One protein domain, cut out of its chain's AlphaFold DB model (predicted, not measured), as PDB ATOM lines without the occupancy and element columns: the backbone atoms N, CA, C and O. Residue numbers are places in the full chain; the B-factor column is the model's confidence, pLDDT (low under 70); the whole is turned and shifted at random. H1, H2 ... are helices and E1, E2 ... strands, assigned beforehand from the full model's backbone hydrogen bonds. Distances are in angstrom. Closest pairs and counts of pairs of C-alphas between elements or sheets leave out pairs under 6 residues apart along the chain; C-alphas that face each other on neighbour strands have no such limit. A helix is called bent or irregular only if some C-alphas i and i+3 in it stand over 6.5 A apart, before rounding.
ATOM      1  N   SER A  27      35.319  -2.886   3.891       96.19
ATOM      2  CA  SER A  27      35.681  -3.670   5.067       96.19
ATOM      3  C   SER A  27      34.503  -4.537   5.528       96.19
ATOM      4  O   SER A  27      33.353  -4.198   5.226       96.19
ATOM      5  N   PRO A  28      34.765  -5.596   6.315       94.06
ATOM      6  CA  PRO A  28      33.727  -6.262   7.093       94.06
ATOM      7  C   PRO A  28      32.919  -5.236   7.890       94.06
ATOM      8  O   PRO A  28      33.487  -4.277   8.428       94.06
ATOM      9  N   ASN A  29      31.605  -5.417   7.957       90.12
ATOM     10  CA  ASN A  29      30.709  -4.492   8.652       90.12
ATOM     11  C   ASN A  29      29.654  -5.194   9.522       90.12
ATOM     12  O   ASN A  29      28.808  -4.510  10.092       90.12
ATOM     13  N   ASN A  30      29.713  -6.527   9.645       90.69
ATOM     14  CA  ASN A  30      28.749  -7.363  10.365       90.69
ATOM     15  C   ASN A  30      27.289  -7.207   9.892       90.69
ATOM     16  O   ASN A  30      26.367  -7.562  10.624       90.69
ATOM     17  N   ASP A  31      27.063  -6.680   8.686       90.25
ATOM     18  CA  ASP A  31      25.729  -6.541   8.107       90.25
ATOM     19  C   ASP A  31      25.210  -7.912   7.661       90.25
ATOM     20  O   ASP A  31      25.731  -8.519   6.718       90.25
ATOM     21  N   THR A  32      24.195  -8.422   8.359       93.06
ATOM     22  CA  THR A  32      23.667  -9.770   8.125       93.06
ATOM     23  C   THR A  32      22.790  -9.862   6.883       93.06
ATOM     24  O   THR A  32      22.489 -10.971   6.450       93.06
ATOM     25  N   ILE A  33      22.451  -8.739   6.232       94.62
ATOM     26  CA  ILE A  33      21.611  -8.748   5.027       94.62
ATOM     27  C   ILE A  33      22.163  -9.686   3.945       94.62
ATOM     28  O   ILE A  33      21.413 -10.427   3.317       94.62
ATOM     29  N   TRP A  34      23.487  -9.730   3.782       93.69
ATOM     30  CA  TRP A  34      24.148 -10.581   2.792       93.69
ATOM     31  C   TRP A  34      24.167 -12.058   3.187       93.69
ATOM     32  O   TRP A  34      24.043 -12.929   2.324       93.69
ATOM     33  N   SER A  35      24.300 -12.360   4.481       91.62
ATOM     34  CA  SER A  35      24.305 -13.741   4.979       91.62
ATOM     35  C   SER A  35      22.895 -14.338   5.060       91.62
ATOM     36  O   SER A  35      22.728 -15.562   4.972       91.62
ATOM     37  N   GLU A  36      21.876 -13.491   5.179       92.88
ATOM     38  CA  GLU A  36      20.458 -13.852   5.213       92.88
ATOM     39  C   GLU A  36      19.822 -13.924   3.817       92.88
ATOM     40  O   GLU A  36      18.891 -14.703   3.623       92.88
ATOM     41  N   ALA A  37      20.360 -13.206   2.825       93.62
ATOM     42  CA  ALA A  37      19.825 -13.169   1.458       93.62
ATOM     43  C   ALA A  37      19.810 -14.525   0.730       93.62
ATOM     44  O   ALA A  37      19.080 -14.705  -0.247       93.62
ATOM     45  N   GLY A  38      20.616 -15.497   1.166       93.44
ATOM     46  CA  GLY A  38      20.644 -16.821   0.547       93.44
ATOM     47  C   GLY A  38      21.082 -16.761  -0.918       93.44
ATOM     48  O   GLY A  38      22.247 -16.485  -1.216       93.44
ATOM     49  N   LEU A  39      20.142 -17.046  -1.823       95.31
ATOM     50  CA  LEU A  39      20.336 -17.040  -3.278       95.31
ATOM     51  C   LEU A  39      19.760 -15.801  -3.979       95.31
ATOM     52  O   LEU A  39      19.874 -15.722  -5.206       95.31
ATOM     53  N   ASP A  40      19.151 -14.871  -3.237       94.88
ATOM     54  CA  ASP A  40      18.422 -13.720  -3.779       94.88
ATOM     55  C   ASP A  40      19.318 -12.798  -4.615       94.88
ATOM     56  O   ASP A  40      20.123 -12.034  -4.092       94.88
ATOM     57  N   MET A  41      19.135 -12.833  -5.936       92.69
ATOM     58  CA  MET A  41      19.928 -12.052  -6.888       92.69
ATOM     59  C   MET A  41      19.610 -10.553  -6.897       92.69
ATOM     60  O   MET A  41      20.246  -9.834  -7.654       92.69
ATOM     61  N   ASN A  42      18.630 -10.089  -6.120       93.12
ATOM     62  CA  ASN A  42      18.202  -8.689  -6.097       93.12
ATOM     63  C   ASN A  42      18.687  -7.929  -4.849       93.12
ATOM     64  O   ASN A  42      18.367  -6.752  -4.657       93.12
ATOM     65  N   ILE A  43      19.435  -8.594  -3.964       93.88
ATOM     66  CA  ILE A  43      19.880  -8.003  -2.699       93.88
ATOM     67  C   ILE A  43      20.827  -6.812  -2.903       93.88
ATOM     68  O   ILE A  43      20.826  -5.854  -2.131       93.88
ATOM     69  N   ASP A  44      21.612  -6.828  -3.971       93.56
ATOM     70  CA  ASP A  44      22.492  -5.743  -4.397       93.56
ATOM     71  C   ASP A  44      21.722  -4.494  -4.833       93.56
ATOM     72  O   ASP A  44      22.108  -3.375  -4.486       93.56
ATOM     73  N   TRP A  45      20.594  -4.658  -5.519       92.19
ATOM     74  CA  TRP A  45      19.722  -3.546  -5.853       92.19
ATOM     75  C   TRP A  45      19.164  -2.895  -4.589       92.19
ATOM     76  O   TRP A  45      19.265  -1.677  -4.430       92.19
ATOM     77  N   VAL A  46      18.652  -3.711  -3.663       90.75
ATOM     78  CA  VAL A  46      18.077  -3.250  -2.388       90.75
ATOM     79  C   VAL A  46      19.125  -2.540  -1.522       90.75
ATOM     80  O   VAL A  46      18.838  -1.516  -0.906       90.75
ATOM     81  N   THR A  47      20.357  -3.049  -1.483       91.12
ATOM     82  CA  THR A  47      21.406  -2.538  -0.581       91.12
ATOM     83  C   THR A  47      22.280  -1.450  -1.197       91.12
ATOM     84  O   THR A  47      22.785  -0.578  -0.484       91.12
ATOM     85  N   LYS A  48      22.521  -1.503  -2.509       90.56
ATOM     86  CA  LYS A  48      23.507  -0.665  -3.207       90.56
ATOM     87  C   LYS A  48      22.934   0.096  -4.395       90.56
ATOM     88  O   LYS A  48      23.679   0.900  -4.970       90.56
ATOM     89  N   CYS A  49      21.662  -0.084  -4.751       90.44
ATOM     90  CA  CYS A  49      21.018   0.593  -5.881       90.44
ATOM     91  C   CYS A  49      21.681   0.302  -7.233       90.44
ATOM     92  O   CYS A  49      21.872   1.207  -8.057       90.44
ATOM     93  N   GLY A  50      22.140  -0.926  -7.429       92.12
ATOM     94  CA  GLY A  50      22.807  -1.349  -8.649       92.12
ATOM     95  C   GLY A  50      23.019  -2.847  -8.658       92.12
ATOM     96  O   GLY A  50      22.755  -3.508  -7.661       92.12
ATOM     97  N   ASN A  51      23.528  -3.344  -9.778       94.44
ATOM     98  CA  ASN A  51      23.750  -4.768  -9.969       94.44
ATOM     99  C   ASN A  51      25.233  -5.075  -9.773       94.44
ATOM    100  O   ASN A  51      26.072  -4.559 -10.519       94.44
ATOM    101  N   ILE A  52      25.559  -5.884  -8.773       96.62
ATOM    102  CA  ILE A  52      26.880  -6.475  -8.615       96.62
ATOM    103  C   ILE A  52      27.015  -7.565  -9.675       96.62
ATOM    104  O   ILE A  52      26.211  -8.485  -9.745       96.62
ATOM    105  N   VAL A  53      28.038  -7.459 -10.521       97.12
ATOM    106  CA  VAL A  53      28.259  -8.423 -11.616       97.12
ATOM    107  C   VAL A  53      29.353  -9.435 -11.289       97.12
ATOM    108  O   VAL A  53      29.304 -10.574 -11.751       97.12
ATOM    109  N   ALA A  54      30.326  -9.037 -10.467       98.25
ATOM    110  CA  ALA A  54      31.379  -9.910  -9.973       98.25
ATOM    111  C   ALA A  54      31.978  -9.370  -8.671       98.25
ATOM    112  O   ALA A  54      31.952  -8.160  -8.424       98.25
ATOM    113  N   TYR A  55      32.544 -10.257  -7.855       98.44
ATOM    114  CA  TYR A  55      33.185  -9.897  -6.595       98.44
ATOM    115  C   TYR A  55      34.342 -10.820  -6.204       98.44
ATOM    116  O   TYR A  55      34.486 -11.929  -6.715       98.44
ATOM    117  N   LYS A  56      35.171 -10.339  -5.279       98.44
ATOM    118  CA  LYS A  56      36.259 -11.055  -4.612       98.44
ATOM    119  C   LYS A  56      36.128 -10.909  -3.107       98.44
ATOM    120  O   LYS A  56      35.657  -9.883  -2.617       98.44
ATOM    121  N   LEU A  57      36.627 -11.903  -2.389       98.00
ATOM    122  CA  LEU A  57      36.765 -11.887  -0.938       98.00
ATOM    123  C   LEU A  57      38.243 -11.891  -0.578       98.00
ATOM    124  O   LEU A  57      39.041 -12.522  -1.268       98.00
ATOM    125  N   ARG A  58      38.617 -11.219   0.504       98.19
ATOM    126  CA  ARG A  58      39.953 -11.340   1.079       98.19
ATOM    127  C   ARG A  58      39.899 -12.285   2.265       98.19
ATOM    128  O   ARG A  58      39.221 -11.991   3.249       98.19
ATOM    129  N   TRP A  59      40.633 -13.385   2.190       95.25
ATOM    130  CA  TRP A  59      40.658 -14.376   3.258       95.25
ATOM    131  C   TRP A  59      41.416 -13.826   4.469       95.25
ATOM    132  O   TRP A  59      42.580 -13.454   4.331       95.25
ATOM    133  N   PRO A  60      40.805 -13.754   5.664       92.12
ATOM    134  CA  PRO A  60      41.435 -13.135   6.829       92.12
ATOM    135  C   PRO A  60      42.665 -13.906   7.324       92.12
ATOM    136  O   PRO A  60      43.556 -13.304   7.916       92.12
ATOM    137  N   THR A  61      42.744 -15.214   7.064       94.06
ATOM    138  CA  THR A  61      43.862 -16.065   7.497       94.06
ATOM    139  C   THR A  61      45.112 -15.901   6.635       94.06
ATOM    140  O   THR A  61      46.213 -15.875   7.176       94.06
ATOM    141  N   THR A  62      44.966 -15.777   5.311       95.94
ATOM    142  CA  THR A  62      46.101 -15.621   4.380       95.94
ATOM    143  C   THR A  62      46.341 -14.168   3.978       95.94
ATOM    144  O   THR A  62      47.438 -13.799   3.573       95.94
ATOM    145  N   GLY A  63      45.322 -13.315   4.084       95.88
ATOM    146  CA  GLY A  63      45.337 -11.945   3.582       95.88
ATOM    147  C   GLY A  63      45.247 -11.843   2.056       95.88
ATOM    148  O   GLY A  63      45.352 -10.730   1.531       95.88
ATOM    149  N   GLU A  64      45.048 -12.957   1.354       97.88
ATOM    150  CA  GLU A  64      44.971 -13.022  -0.105       97.88
ATOM    151  C   GLU A  64      43.540 -12.807  -0.600       97.88
ATOM    152  O   GLU A  64      42.566 -13.171   0.062       97.88
ATOM    153  N   TRP A  65      43.416 -12.209  -1.784       98.25
ATOM    154  CA  TRP A  65      42.141 -12.109  -2.483       98.25
ATOM    155  C   TRP A  65      41.834 -13.412  -3.216       98.25
ATOM    156  O   TRP A  65      42.718 -14.001  -3.833       98.25
ATOM    157  N   SER A  66      40.570 -13.818  -3.205       97.75
ATOM    158  CA  SER A  66      40.065 -14.891  -4.051       97.75
ATOM    159  C   SER A  66      40.146 -14.530  -5.541       97.75
ATOM    160  O   SER A  66      40.284 -13.361  -5.932       97.75
ATOM    161  N   ASP A  67      39.943 -15.539  -6.387       97.94
ATOM    162  CA  ASP A  67      39.503 -15.321  -7.762       97.94
ATOM    163  C   ASP A  67      38.132 -14.629  -7.804       97.94
ATOM    164  O   ASP A  67      37.445 -14.469  -6.789       97.94
ATOM    165  N   TRP A  68      37.748 -14.175  -8.996       98.19
ATOM    166  CA  TRP A  68      36.450 -13.551  -9.215       98.19
ATOM    167  C   TRP A  68      35.311 -14.571  -9.126       98.19
ATOM    168  O   TRP A  68      35.283 -15.575  -9.844       98.19
ATOM    169  N   PHE A  69      34.321 -14.245  -8.306       98.12
ATOM    170  CA  PHE A  69      32.999 -14.848  -8.324       98.12
ATOM    171  C   PHE A  69      32.092 -13.997  -9.209       98.12
ATOM    172  O   PHE A  69      31.874 -12.821  -8.930       98.12
ATOM    173  N   VAL A  70      31.588 -14.577 -10.291       97.94
ATOM    174  CA  VAL A  70      30.617 -13.973 -11.202       97.94
ATOM    175  C   VAL A  70      29.223 -14.398 -10.757       97.94
ATOM    176  O   VAL A  70      28.939 -15.594 -10.638       97.94
ATOM    177  N   VAL A  71      28.359 -13.410 -10.516       96.31
ATOM    178  CA  VAL A  71      27.012 -13.639  -9.975       96.31
ATOM    179  C   VAL A  71      26.219 -14.555 -10.904       96.31
ATOM    180  O   VAL A  71      26.065 -14.280 -12.092       96.31
ATOM    181  N   GLY A  72      25.716 -15.662 -10.356       94.62
ATOM    182  CA  GLY A  72      24.916 -16.645 -11.086       94.62
ATOM    183  C   GLY A  72      25.724 -17.660 -11.896       94.62
ATOM    184  O   GLY A  72      25.113 -18.525 -12.519       94.62
ATOM    185  N   VAL A  73      27.059 -17.586 -11.889       97.00
ATOM    186  CA  VAL A  73      27.924 -18.473 -12.685       97.00
ATOM    187  C   VAL A  73      28.747 -19.400 -11.795       97.00
ATOM    188  O   VAL A  73      28.637 -20.617 -11.915       97.00
ATOM    189  N   ASN A  74      29.570 -18.849 -10.903       96.94
ATOM    190  CA  ASN A  74      30.498 -19.620 -10.062       96.94
ATOM    191  C   ASN A  74      30.505 -19.145  -8.602       96.94
ATOM    192  O   ASN A  74      31.496 -19.314  -7.899       96.94
ATOM    193  N   ASP A  75      29.415 -18.532  -8.151       96.50
ATOM    194  CA  ASP A  75      29.353 -17.807  -6.886       96.50
ATOM    195  C   ASP A  75      28.520 -18.510  -5.804       96.50
ATOM    196  O   ASP A  75      28.098 -17.868  -4.849       96.50
ATOM    197  N   LEU A  76      28.278 -19.816  -5.922       95.88
ATOM    198  CA  LEU A  76      27.650 -20.601  -4.856       95.88
ATOM    199  C   LEU A  76      28.651 -20.878  -3.729       95.88
ATOM    200  O   LEU A  76      29.794 -21.252  -3.984       95.88
ATOM    201  N   SER A  77      28.208 -20.715  -2.483       92.31
ATOM    202  CA  SER A  77      29.034 -20.933  -1.300       92.31
ATOM    203  C   SER A  77      28.946 -22.376  -0.816       92.31
ATOM    204  O   SER A  77      27.851 -22.835  -0.478       92.31
ATOM    205  N   PRO A  78      30.080 -23.092  -0.711       88.12
ATOM    206  CA  PRO A  78      30.134 -24.384  -0.040       88.12
ATOM    207  C   PRO A  78      30.300 -24.250   1.484       88.12
ATOM    208  O   PRO A  78      30.343 -25.262   2.176       88.12
ATOM    209  N   VAL A  79      30.453 -23.028   2.012       84.44
ATOM    210  CA  VAL A  79      30.810 -22.786   3.423       84.44
ATOM    211  C   VAL A  79      29.639 -23.080   4.360       84.44
ATOM    212  O   VAL A  79      29.833 -23.621   5.445       84.44
ATOM    213  N   HIS A  80      28.421 -22.746   3.938       78.31
ATOM    214  CA  HIS A  80      27.213 -23.033   4.703       78.31
ATOM    215  C   HIS A  80      26.677 -24.410   4.305       78.31
ATOM    216  O   HIS A  80      26.127 -24.591   3.222       78.31
ATOM    217  N   THR A  81      26.861 -25.405   5.174       77.88
ATOM    218  CA  THR A  81      26.438 -26.793   4.914       77.88
ATOM    219  C   THR A  81      24.947 -27.030   5.165       77.88
ATOM    220  O   THR A  81      24.404 -28.046   4.746       77.88
ATOM    221  N   ASP A  82      24.291 -26.115   5.876       85.19
ATOM    222  CA  ASP A  82      22.885 -26.169   6.283       85.19
ATOM    223  C   ASP A  82      21.948 -25.397   5.341       85.19
ATOM    224  O   ASP A  82      20.745 -25.663   5.311       85.19
ATOM    225  N   LYS A  83      22.484 -24.463   4.548       86.81
ATOM    226  CA  LYS A  83      21.717 -23.673   3.579       86.81
ATOM    227  C   LYS A  83      22.508 -23.364   2.316       86.81
ATOM    228  O   LYS A  83      23.659 -22.935   2.361       86.81
ATOM    229  N   LEU A  84      21.838 -23.489   1.172       91.94
ATOM    230  CA  LEU A  84      22.401 -23.052  -0.098       91.94
ATOM    231  C   LEU A  84      22.431 -21.517  -0.141       91.94
ATOM    232  O   LEU A  84      21.409 -20.851   0.014       91.94
ATOM    233  N   THR A  85      23.622 -20.961  -0.320       95.44
ATOM    234  CA  THR A  85      23.899 -19.518  -0.286       95.44
ATOM    235  C   THR A  85      24.902 -19.172  -1.380       95.44
ATOM    236  O   THR A  85      25.516 -20.059  -1.976       95.44
ATOM    237  N   ARG A  86      25.075 -17.881  -1.659       96.00
ATOM    238  CA  ARG A  86      26.161 -17.382  -2.512       96.00
ATOM    239  C   ARG A  86      27.367 -16.954  -1.680       96.00
ATOM    240  O   ARG A  86      27.226 -16.662  -0.496       96.00
ATOM    241  N   MET A  87      28.543 -16.874  -2.298       96.19
ATOM    242  CA  MET A  87      29.801 -16.475  -1.651       96.19
ATOM    243  C   MET A  87      29.736 -15.076  -1.023       96.19
ATOM    244  O   MET A  87      30.451 -14.808  -0.060       96.19
ATOM    245  N   TRP A  88      28.845 -14.198  -1.494       95.62
ATOM    246  CA  TRP A  88      28.603 -12.899  -0.865       95.62
ATOM    247  C   TRP A  88      28.065 -12.993   0.565       95.62
ATOM    248  O   TRP A  88      28.066 -11.988   1.266       95.62
ATOM    249  N   SER A  89      27.652 -14.177   1.044       94.94
ATOM    250  CA  SER A  89      27.193 -14.361   2.426       94.94
ATOM    251  C   SER A  89      28.287 -14.022   3.437       94.94
ATOM    252  O   SER A  89      27.991 -13.696   4.583       94.94
ATOM    253  N   LEU A  90      29.538 -14.048   2.975       95.25
ATOM    254  CA  LEU A  90      30.752 -13.723   3.707       95.25
ATOM    255  C   LEU A  90      31.103 -12.223   3.673       95.25
ATOM    256  O   LEU A  90      32.130 -11.814   4.198       95.25
ATOM    257  N   PHE A  91      30.291 -11.358   3.052       96.12
ATOM    258  CA  PHE A  91      30.558  -9.909   3.047       96.12
ATOM    259  C   PHE A  91      30.494  -9.283   4.445       96.12
ATOM    260  O   PHE A  91      31.102  -8.238   4.677       96.12
ATOM    261  N   SER A  92      29.770  -9.915   5.370       93.88
ATOM    262  CA  SER A  92      29.630  -9.447   6.747       93.88
ATOM    263  C   SER A  92      30.954  -9.509   7.520       93.88
ATOM    264  O   SER A  92      31.232  -8.598   8.302       93.88
ATOM    265  N   ASP A  93      31.789 -10.520   7.261       94.00
ATOM    266  CA  ASP A  93      33.014 -10.827   8.012       94.00
ATOM    267  C   ASP A  93      34.308 -10.810   7.165       94.00
ATOM    268  O   ASP A  93      35.404 -10.826   7.726       94.00
ATOM    269  N   HIS A  94      34.216 -10.684   5.835       96.44
ATOM    270  CA  HIS A  94      35.369 -10.566   4.934       96.44
ATOM    271  C   HIS A  94      35.460  -9.184   4.278       96.44
ATOM    272  O   HIS A  94      34.461  -8.568   3.889       96.44
ATOM    273  N   TYR A  95      36.695  -8.703   4.080       98.00
ATOM    274  CA  TYR A  95      36.909  -7.622   3.116       98.00
ATOM    275  C   TYR A  95      36.463  -8.122   1.748       98.00
ATOM    276  O   TYR A  95      36.784  -9.246   1.357       98.00
ATOM    277  N   HIS A  96      35.753  -7.276   1.018       97.94
ATOM    278  CA  HIS A  96      35.202  -7.645  -0.272       97.94
ATOM    279  C   HIS A  96      35.386  -6.514  -1.277       97.94
ATOM    280  O   HIS A  96      35.277  -5.332  -0.946       97.94
ATOM    281  N   LEU A  97      35.693  -6.902  -2.511       98.31
ATOM    282  CA  LEU A  97      35.792  -6.026  -3.669       98.31
ATOM    283  C   LEU A  97      34.720  -6.465  -4.657       98.31
ATOM    284  O   LEU A  97      34.618  -7.653  -4.940       98.31
ATOM    285  N   PHE A  98      33.931  -5.543  -5.192       97.81
ATOM    286  CA  PHE A  98      32.920  -5.879  -6.193       97.81
ATOM    287  C   PHE A  98      32.823  -4.837  -7.297       97.81
ATOM    288  O   PHE A  98      33.064  -3.652  -7.072       97.81
ATOM    289  N   ILE A  99      32.426  -5.292  -8.485       98.12
ATOM    290  CA  ILE A  99      32.062  -4.439  -9.616       98.12
ATOM    291  C   ILE A  99      30.549  -4.250  -9.571       98.12
ATOM    292  O   ILE A  99      29.804  -5.222  -9.702       98.12
ATOM    293  N   ILE A 100      30.097  -3.006  -9.408       96.31
ATOM    294  CA  ILE A 100      28.676  -2.649  -9.428       96.31
ATOM    295  C   ILE A 100      28.351  -1.784 -10.638       96.31
ATOM    296  O   ILE A 100      29.025  -0.789 -10.896       96.31
ATOM    297  N   CYS A 101      27.290  -2.145 -11.352       94.12
ATOM    298  CA  CYS A 101      26.766  -1.423 -12.500       94.12
ATOM    299  C   CYS A 101      25.463  -0.708 -12.137       94.12
ATOM    300  O   CYS A 101      24.507  -1.323 -11.660       94.12
ATOM    301  N   LYS A 102      25.397   0.601 -12.396       91.19
ATOM    302  CA  LYS A 102      24.217   1.436 -12.133       91.19
ATOM    303  C   LYS A 102      23.712   2.076 -13.414       91.19
ATOM    304  O   LYS A 102      24.494   2.621 -14.188       91.19
ATOM    305  N   SER A 103      22.398   2.041 -13.637       83.12
ATOM    306  CA  SER A 103      21.796   2.762 -14.762       83.12
ATOM    307  C   SER A 103      21.673   4.251 -14.442       83.12
ATOM    308  O   SER A 103      21.182   4.625 -13.376       83.12
ATOM    309  N   ASN A 104      22.015   5.106 -15.407       69.88
ATOM    310  CA  ASN A 104      21.789   6.551 -15.306       69.88
ATOM    311  C   ASN A 104      20.296   6.923 -15.200       69.88
ATOM    312  O   ASN A 104      19.975   8.019 -14.743       69.88
ATOM    313  N   ARG A 105      19.368   6.005 -15.522       63.09
ATOM    314  CA  ARG A 105      17.922   6.211 -15.322       63.09
ATOM    315  C   ARG A 105      17.519   6.328 -13.848       63.09
ATOM    316  O   ARG A 105      16.540   7.006 -13.549       63.09
TER     317      ARG A 105
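This is residues 27 to 105 of the 113 residues of the protein "Hypothetical protein" of Rotaria magnacalcarata (UniProt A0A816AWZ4). A two-strand ribbon, E1 and E2, has short helices H2 and H3 beside it and H1 packed on H3; the long link between E1 and H3 folds back to pair with E1 through residues 69 to 70. The 79 printed residues run H1, H2, E1, H3, E2; the sheet is antiparallel and the class mixed, with under half of the residues in named elements. The whole is compact, radius of gyration of the C-alphas 12.2 A, but elongated, spanning 41 by 27 by 25 A.

E1, residues 51 to 58, spans 20.7 A and bends by 60 degrees at residue 54. E2, residues 95 to 103, spans 25.6 A and ends at C-alpha 103 (21.796, 2.762, -14.762). H1 is residues 33 to 36, from C-alpha 33 (21.611, -8.748, 5.027); H2 is 43 to 48; H3, 87 to 92, is only just irregular, C-alphas 89 and 92 being 7.0 A apart.

E1 and E2 are antiparallel at 169 degrees, with N 53 and O 99 within hydrogen-bond range at 3.0 A. The closest C-alphas of E1 and H3, Leu 57 and Phe 91, are 7.6 A apart. H1 and H3 touch, closest C-alphas Ser 35 and Ser 89, 3.9 A. H2 and E2 are near each other; H2 and H3 are apart. Every O i to N i+4 pair is within range in H2, 0 of 2 in H3, with 2 of 3 O i to N i+3; H1 is too short for an i+4 pair.

The farthest C-alphas, Thr 61 and Arg 105, are 41.1 A apart. The printed part has no cut; the E1 to H3 link, 28 residues, is long. Residues 104 to 105 have pLDDT under 70.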